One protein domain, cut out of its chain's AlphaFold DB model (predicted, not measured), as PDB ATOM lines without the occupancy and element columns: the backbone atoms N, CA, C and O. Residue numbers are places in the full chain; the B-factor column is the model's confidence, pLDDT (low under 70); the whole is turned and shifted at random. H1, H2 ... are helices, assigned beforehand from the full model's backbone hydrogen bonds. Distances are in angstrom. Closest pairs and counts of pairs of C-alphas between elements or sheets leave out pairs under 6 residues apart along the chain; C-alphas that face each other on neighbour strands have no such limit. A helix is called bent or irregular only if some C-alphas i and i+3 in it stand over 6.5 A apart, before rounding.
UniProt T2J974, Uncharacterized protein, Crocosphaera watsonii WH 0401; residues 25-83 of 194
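What this domain is: This is residues 25 to 83 of the 194 residues of an uncharacterized protein of Crocosphaera watsonii WH 0401 (UniProt T2J974). The longest helix, H2, forms one arm of an open, flat U; H1 forms the other, and the link of residues 50 to 58 joins them at one end. The arms run back along each other with a gap between them, and H1 and H2 are apart. The printed part has 59 residues with two named helices, H1 then H2, and no named strand; its class is all helix. It is extended, with a radius of gyration of the C-alphas of 16.6 A, and spans 51 by 30 by 7 A.

Where its parts are: H2 is residues 59 to 83, 37.2 A from C-alpha 59 at (29.417, -49.917, 42.534) to C-alpha 83 at (8.833, -58.815, 12.913). H1 is residues 27 to 49, 31.4 A from first to last C-alpha, and begins at C-alpha 27 at (24.056, -45.501, 11.946). H1 is irregular, with C-alphas 29 and 32 at 7.2 A, and has a kink of 28 degrees near residue 34. H2 is only just irregular, with C-alphas 60 and 63 at 7.0 A.

How they stand to each other: H2 and H1 are apart: no C-alpha of the one is within 8 A of the other. The N-to-C direction of H2 is (-0.56, -0.32, -0.76), and that of H1 is (0.65, 0.32, 0.68). Residues 55 to 83, of which 59 to 83 belong to H2, stand free, and so do residues 25 to 43, of which 27 to 43 belong to H1, and residues 46 to 51, of which 46 to 49 belong to H1. O i to N i+4 pairs are within hydrogen-bond range in 19 of 21 cases in H2 and 17 of 19 in H1.

The domain as a whole: The two C-alphas farthest apart, those of Gly 51 and Arg 82, are 51.0 A apart. The printed part has no cut, and the link from H1 to H2 is short, with 9 residues. The mean pLDDT of the printed part is 88.3, and residues 54 to 56 are under 70.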
ATOM      1  N   SER A  25      20.433 -47.545   6.927       73.62
ATOM      2  CA  SER A  25      21.258 -47.932   8.078       73.62
ATOM      3  C   SER A  25      20.789 -47.284   9.383       73.62
ATOM      4  O   SER A  25      20.271 -46.169   9.405       73.62
ATOM      5  N   VAL A  26      21.017 -47.980  10.501       78.12
ATOM      6  CA  VAL A  26      20.733 -47.496  11.866       78.12
ATOM      7  C   VAL A  26      21.775 -46.461  12.322       78.12
ATOM      8  O   VAL A  26      21.529 -45.704  13.258       78.12
ATOM      9  N   ILE A  27      22.925 -46.390  11.636       82.06
ATOM     10  CA  ILE A  27      24.056 -45.501  11.946       82.06
ATOM     11  C   ILE A  27      23.635 -44.025  12.068       82.06
ATOM     12  O   ILE A  27      23.869 -43.458  13.137       82.06
ATOM     13  N   PRO A  28      22.981 -43.387  11.071       81.56
ATOM     14  CA  PRO A  28      22.561 -41.987  11.191       81.56
ATOM     15  C   PRO A  28      21.590 -41.743  12.355       81.56
ATOM     16  O   PRO A  28      21.612 -40.670  12.951       81.56
ATOM     17  N   ALA A  29      20.783 -42.741  12.731       84.38
ATOM     18  CA  ALA A  29      19.834 -42.614  13.836       84.38
ATOM     19  C   ALA A  29      20.510 -42.634  15.223       84.38
ATOM     20  O   ALA A  29      20.029 -41.979  16.150       84.38
ATOM     21  N   ILE A  30      21.621 -43.366  15.386       89.19
ATOM     22  CA  ILE A  30      22.355 -43.455  16.665       89.19
ATOM     23  C   ILE A  30      23.510 -42.456  16.775       89.19
ATOM     24  O   ILE A  30      23.901 -42.112  17.892       89.19
ATOM     25  N   LEU A  31      24.025 -41.959  15.644       89.00
ATOM     26  CA  LEU A  31      25.166 -41.046  15.573       89.00
ATOM     27  C   LEU A  31      25.076 -39.840  16.528       89.00
ATOM     28  O   LEU A  31      26.041 -39.649  17.267       89.00
ATOM     29  N   PRO A  32      23.962 -39.076  16.614       90.81
ATOM     30  CA  PRO A  32      23.902 -37.914  17.509       90.81
ATOM     31  C   PRO A  32      24.002 -38.294  18.995       90.81
ATOM     32  O   PRO A  32      24.533 -37.538  19.807       90.81
ATOM     33  N   ARG A  33      23.513 -39.486  19.369       92.44
ATOM     34  CA  ARG A  33      23.578 -39.981  20.753       92.44
ATOM     35  C   ARG A  33      24.993 -40.426  21.100       92.44
ATOM     36  O   ARG A  33      25.506 -40.084  22.159       92.44
ATOM     37  N   VAL A  34      25.634 -41.145  20.179       93.19
ATOM     38  CA  VAL A  34      27.023 -41.593  20.333       93.19
ATOM     39  C   VAL A  34      27.971 -40.396  20.395       93.19
ATOM     40  O   VAL A  34      28.836 -40.359  21.269       93.19
ATOM     41  N   SER A  35      27.784 -39.388  19.537       93.50
ATOM     42  CA  SER A  35      28.607 -38.178  19.566       93.50
ATOM     43  C   SER A  35      28.439 -37.407  20.872       93.50
ATOM     44  O   SER A  35      29.437 -36.989  21.448       93.50
ATOM     45  N   ALA A  36      27.213 -37.268  21.391       95.12
ATOM     46  CA  ALA A  36      26.981 -36.616  22.681       95.12
ATOM     47  C   ALA A  36      27.720 -37.328  23.830       95.12
ATOM     48  O   ALA A  36      28.395 -36.674  24.625       95.12
ATOM     49  N   CYS A  37      27.666 -38.665  23.883       92.94
ATOM     50  CA  CYS A  37      28.432 -39.446  24.858       92.94
ATOM     51  C   CYS A  37      29.950 -39.282  24.678       92.94
ATOM     52  O   CYS A  37      30.666 -39.173  25.672       92.94
ATOM     53  N   ALA A  38      30.442 -39.232  23.437       94.75
ATOM     54  CA  ALA A  38      31.861 -39.031  23.147       94.75
ATOM     55  C   ALA A  38      32.348 -37.644  23.594       94.75
ATOM     56  O   ALA A  38      33.385 -37.544  24.247       94.75
ATOM     57  N   PHE A  39      31.587 -36.581  23.313       95.88
ATOM     58  CA  PHE A  39      31.908 -35.228  23.775       95.88
ATOM     59  C   PHE A  39      31.873 -35.118  25.299       95.88
ATOM     60  O   PHE A  39      32.766 -34.509  25.886       95.88
ATOM     61  N   PHE A  40      30.891 -35.747  25.949       93.00
ATOM     62  CA  PHE A  40      30.836 -35.806  27.408       93.00
ATOM     63  C   PHE A  40      32.065 -36.518  27.993       93.00
ATOM     64  O   PHE A  40      32.707 -35.989  28.900       93.00
ATOM     65  N   ALA A  41      32.437 -37.675  27.436       90.81
ATOM     66  CA  ALA A  41      33.624 -38.414  27.859       90.81
ATOM     67  C   ALA A  41      34.907 -37.583  27.686       90.81
ATOM     68  O   ALA A  41      35.699 -37.491  28.621       90.81
ATOM     69  N   LEU A  42      35.072 -36.914  26.539       93.31
ATOM     70  CA  LEU A  42      36.197 -36.005  26.294       93.31
ATOM     71  C   LEU A  42      36.245 -34.859  27.312       93.31
ATOM     72  O   LEU A  42      37.322 -34.545  27.818       93.31
ATOM     73  N   GLY A  43      35.096 -34.268  27.652       91.31
ATOM     74  CA  GLY A  43      35.001 -33.221  28.670       91.31
ATOM     75  C   GLY A  43      35.467 -33.698  30.047       91.31
ATOM     76  O   GLY A  43      36.288 -33.038  30.682       91.31
ATOM     77  N   VAL A  44      35.014 -34.878  30.484       89.06
ATOM     78  CA  VAL A  44      35.437 -35.479  31.762       89.06
ATOM     79  C   VAL A  44      36.937 -35.788  31.762       89.06
ATOM     80  O   VAL A  44      37.622 -35.475  32.735       89.06
ATOM     81  N   THR A  45      37.477 -36.347  30.673       88.38
ATOM     82  CA  THR A  45      38.919 -36.613  30.544       88.38
ATOM     83  C   THR A  45      39.747 -35.326  30.589       88.38
ATOM     84  O   THR A  45      40.790 -35.290  31.240       88.38
ATOM     85  N   CYS A  46      39.274 -34.257  29.945       89.25
ATOM     86  CA  CYS A  46      39.925 -32.950  29.965       89.25
ATOM     87  C   CYS A  46      39.951 -32.359  31.388       89.25
ATOM     88  O   CYS A  46      41.010 -31.970  31.876       89.25
ATOM     89  N   LEU A  47      38.814 -32.376  32.096       87.44
ATOM     90  CA  LEU A  47      38.705 -31.904  33.485       87.44
ATOM     91  C   LEU A  47      39.601 -32.691  34.451       87.44
ATOM     92  O   LEU A  47      40.203 -32.100  35.348       87.44
ATOM     93  N   TYR A  48      39.728 -34.004  34.241       85.38
ATOM     94  CA  TYR A  48      40.641 -34.844  35.014       85.38
ATOM     95  C   TYR A  48      42.108 -34.446  34.794       85.38
ATOM     96  O   TYR A  48      42.868 -34.346  35.755       85.38
ATOM     97  N   TYR A  49      42.500 -34.144  33.550       85.31
ATOM     98  CA  TYR A  49      43.848 -33.653  33.240       85.31
ATOM     99  C   TYR A  49      44.150 -32.297  33.904       85.31
ATOM    100  O   TYR A  49      45.270 -32.067  34.351       85.31
ATOM    101  N   PHE A  50      43.143 -31.428  34.051       87.44
ATOM    102  CA  PHE A  50      43.246 -30.160  34.789       87.44
ATOM    103  C   PHE A  50      43.239 -30.312  36.326       87.44
ATOM    104  O   PHE A  50      43.217 -29.311  37.041       87.44
ATOM    105  N   GLY A  51      43.290 -31.542  36.852       82.38
ATOM    106  CA  GLY A  51      43.477 -31.816  38.280       82.38
ATOM    107  C   GLY A  51      42.190 -31.891  39.106       82.38
ATOM    108  O   GLY A  51      42.257 -31.987  40.332       82.38
ATOM    109  N   ILE A  52      41.014 -31.879  38.470       79.06
ATOM    110  CA  ILE A  52      39.735 -32.077  39.162       79.06
ATOM    111  C   ILE A  52      39.487 -33.584  39.295       79.06
ATOM    112  O   ILE A  52      39.164 -34.272  38.325       79.06
ATOM    113  N   ASN A  53      39.616 -34.112  40.514       75.88
ATOM    114  CA  ASN A  53      39.337 -35.517  40.803       75.88
ATOM    115  C   ASN A  53      37.828 -35.797  40.778       75.88
ATOM    116  O   ASN A  53      37.119 -35.598  41.765       75.88
ATOM    117  N   VAL A  54      37.337 -36.306  39.650       68.56
ATOM    118  CA  VAL A  54      35.967 -36.811  39.505       68.56
ATOM    119  C   VAL A  54      35.943 -38.292  39.897       68.56
ATOM    120  O   VAL A  54      36.132 -39.177  39.066       68.56
ATOM    121  N   ALA A  55      35.742 -38.580  41.184       69.00
ATOM    122  CA  ALA A  55      35.621 -39.951  41.677       69.00
ATOM    123  C   ALA A  55      34.165 -40.437  41.583       69.00
ATOM    124  O   ALA A  55      33.326 -40.092  42.413       69.00
ATOM    125  N   LEU A  56      33.861 -41.264  40.579       69.62
ATOM    126  CA  LEU A  56      32.583 -41.975  40.477       69.62
ATOM    127  C   LEU A  56      32.732 -43.402  41.034       69.62
ATOM    128  O   LEU A  56      33.537 -44.179  40.516       69.62
ATOM    129  N   PRO A  57      31.965 -43.798  42.067       77.00
ATOM    130  CA  PRO A  57      32.040 -45.148  42.608       77.00
ATOM    131  C   PRO A  57      31.437 -46.163  41.625       77.00
ATOM    132  O   PRO A  57      30.226 -46.190  41.404       77.00
ATOM    133  N   LEU A  58      32.275 -47.064  41.098       72.31
ATOM    134  CA  LEU A  58      31.897 -48.137  40.157       72.31
ATOM    135  C   LEU A  58      30.674 -48.956  40.616       72.31
ATOM    136  O   LEU A  58      29.848 -49.364  39.803       72.31
ATOM    137  N   LYS A  59      30.522 -49.152  41.932       74.19
ATOM    138  CA  LYS A  59      29.417 -49.917  42.534       74.19
ATOM    139  C   LYS A  59      28.037 -49.312  42.244       74.19
ATOM    140  O   LYS A  59      27.075 -50.063  42.120       74.19
ATOM    141  N   SER A  60      27.941 -47.989  42.078       76.69
ATOM    142  CA  SER A  60      26.676 -47.304  41.778       76.69
ATOM    143  C   SER A  60      26.152 -47.604  40.367       76.69
ATOM    144  O   SER A  60      24.953 -47.477  40.128       76.69
ATOM    145  N   GLY A  61      27.024 -47.987  39.426       82.50
ATOM    146  CA  GLY A  61      26.656 -48.228  38.027       82.50
ATOM    147  C   GLY A  61      26.272 -49.676  37.704       82.50
ATOM    148  O   GLY A  61      25.643 -49.922  36.676       82.50
ATOM    149  N   LEU A  62      26.610 -50.637  38.572       87.94
ATOM    150  CA  LEU A  62      26.422 -52.068  38.298       87.94
ATOM    151  C   LEU A  62      24.944 -52.465  38.205       87.94
ATOM    152  O   LEU A  62      24.539 -53.077  37.219       87.94
ATOM    153  N   VAL A  63      24.133 -52.087  39.198       90.94
ATOM    154  CA  VAL A  63      22.702 -52.442  39.228       90.94
ATOM    155  C   VAL A  63      21.950 -51.843  38.028       90.94
ATOM    156  O   VAL A  63      21.305 -52.613  37.312       90.94
ATOM    157  N   PRO A  64      22.075 -50.534  37.713       90.38
ATOM    158  CA  PRO A  64      21.443 -49.966  36.523       90.38
ATOM    159  C   PRO A  64      21.893 -50.630  35.217       90.38
ATOM    160  O   PRO A  64      21.071 -50.834  34.328       90.38
ATOM    161  N   SER A  65      23.171 -51.010  35.102       90.50
ATOM    162  CA  SER A  65      23.705 -51.649  33.889       90.50
ATOM    163  C   SER A  65      23.106 -53.036  33.649       90.50
ATOM    164  O   SER A  65      22.743 -53.363  32.520       90.50
ATOM    165  N   ILE A  66      22.955 -53.839  34.708       93.31
ATOM    166  CA  ILE A  66      22.352 -55.178  34.619       93.31
ATOM    167  C   ILE A  66      20.873 -55.071  34.240       93.31
ATOM    168  O   ILE A  66      20.417 -55.763  33.329       93.31
ATOM    169  N   VAL A  67      20.132 -54.176  34.900       95.44
ATOM    170  CA  VAL A  67      18.711 -53.949  34.602       95.44
ATOM    171  C   VAL A  67      18.537 -53.458  33.164       95.44
ATOM    172  O   VAL A  67      17.682 -53.974  32.446       95.44
ATOM    173  N   LEU A  68      19.375 -52.522  32.708       94.75
ATOM    174  CA  LEU A  68      19.345 -52.036  31.329       94.75
ATOM    175  C   LEU A  68      19.619 -53.165  30.325       94.75
ATOM    176  O   LEU A  68      18.895 -53.282  29.338       94.75
ATOM    177  N   GLY A  69      20.608 -54.022  30.592       95.31
ATOM    178  CA  GLY A  69      20.903 -55.191  29.762       95.31
ATOM    179  C   GLY A  69      19.716 -56.153  29.660       95.31
ATOM    180  O   GLY A  69      19.335 -56.548  28.560       95.31
ATOM    181  N   LEU A  70      19.078 -56.469  30.789       95.88
ATOM    182  CA  LEU A  70      17.909 -57.348  30.826       95.88
ATOM    183  C   LEU A  70      16.712 -56.757  30.061       95.88
ATOM    184  O   LEU A  70      16.085 -57.444  29.252       95.88
ATOM    185  N   LEU A  71      16.416 -55.471  30.273       95.88
ATOM    186  CA  LEU A  71      15.336 -54.772  29.572       95.88
ATOM    187  C   LEU A  71      15.577 -54.714  28.060       95.88
ATOM    188  O   LEU A  71      14.629 -54.856  27.284       95.88
ATOM    189  N   LEU A  72      16.831 -54.531  27.636       95.31
ATOM    190  CA  LEU A  72      17.196 -54.567  26.222       95.31
ATOM    191  C   LEU A  72      16.903 -55.937  25.613       95.31
ATOM    192  O   LEU A  72      16.260 -55.976  24.569       95.31
ATOM    193  N   VAL A  73      17.286 -57.034  26.278       96.38
ATOM    194  CA  VAL A  73      17.028 -58.402  25.793       96.38
ATOM    195  C   VAL A  73      15.531 -58.660  25.621       96.38
ATOM    196  O   VAL A  73      15.102 -59.113  24.557       96.38
ATOM    197  N   PHE A  74      14.714 -58.323  26.621       95.88
ATOM    198  CA  PHE A  74      13.262 -58.490  26.509       95.88
ATOM    199  C   PHE A  74      12.676 -57.641  25.381       95.88
ATOM    200  O   PHE A  74      11.914 -58.148  24.557       95.88
ATOM    201  N   ARG A  75      13.089 -56.373  25.277       94.38
ATOM    202  CA  ARG A  75      12.638 -55.476  24.209       94.38
ATOM    203  C   ARG A  75      13.009 -56.007  22.824       94.38
ATOM    204  O   ARG A  75      12.181 -55.944  21.915       94.38
ATOM    205  N   THR A  76      14.232 -56.507  22.647       95.38
ATOM    206  CA  THR A  76      14.680 -57.055  21.362       95.38
ATOM    207  C   THR A  76      13.942 -58.335  21.005       95.38
ATOM    208  O   THR A  76      13.570 -58.493  19.847       95.38
ATOM    209  N   ASN A  77      13.659 -59.200  21.983       96.19
ATOM    210  CA  ASN A  77      12.904 -60.431  21.751       96.19
ATOM    211  C   ASN A  77      11.476 -60.127  21.284       96.19
ATOM    212  O   ASN A  77      11.067 -60.612  20.234       96.19
ATOM    213  N   THR A  78      10.754 -59.239  21.973       95.75
ATOM    214  CA  THR A  78       9.393 -58.855  21.558       95.75
ATOM    215  C   THR A  78       9.375 -58.160  20.192       95.75
ATOM    216  O   THR A  78       8.484 -58.402  19.377       95.75
ATOM    217  N   ALA A  79      10.357 -57.298  19.904       93.88
ATOM    218  CA  ALA A  79      10.472 -56.672  18.586       93.88
ATOM    219  C   ALA A  79      10.732 -57.712  17.480       93.88
ATOM    220  O   ALA A  79      10.156 -57.614  16.393       93.88
ATOM    221  N   TYR A  80      11.562 -58.719  17.765       95.50
ATOM    222  CA  TYR A  80      11.852 -59.814  16.845       95.50
ATOM    223  C   TYR A  80      10.625 -60.695  16.589       95.50
ATOM    224  O   TYR A  80      10.338 -61.017  15.437       95.50
ATOM    225  N   GLU A  81       9.865 -61.033  17.631       96.62
ATOM    226  CA  GLU A  81       8.617 -61.794  17.508       96.62
ATOM    227  C   GLU A  81       7.610 -61.083  16.603       96.62
ATOM    228  O   GLU A  81       7.114 -61.698  15.660       96.62
ATOM    229  N   ARG A  82       7.387 -59.777  16.803       94.31
ATOM    230  CA  ARG A  82       6.497 -58.968  15.947       94.31
ATOM    231  C   ARG A  82       6.964 -58.919  14.491       94.31
ATOM    232  O   ARG A  82       6.156 -59.032  13.572       94.31
ATOM    233  N   TYR A  83       8.270 -58.770  14.265       94.38
ATOM    234  CA  TYR A  83       8.833 -58.815  12.913       94.38
ATOM    235  C   TYR A  83       8.600 -60.182  12.251       94.38
ATOM    236  O   TYR A  83       8.200 -60.265  11.085       94.38
TER     237      TYR A  83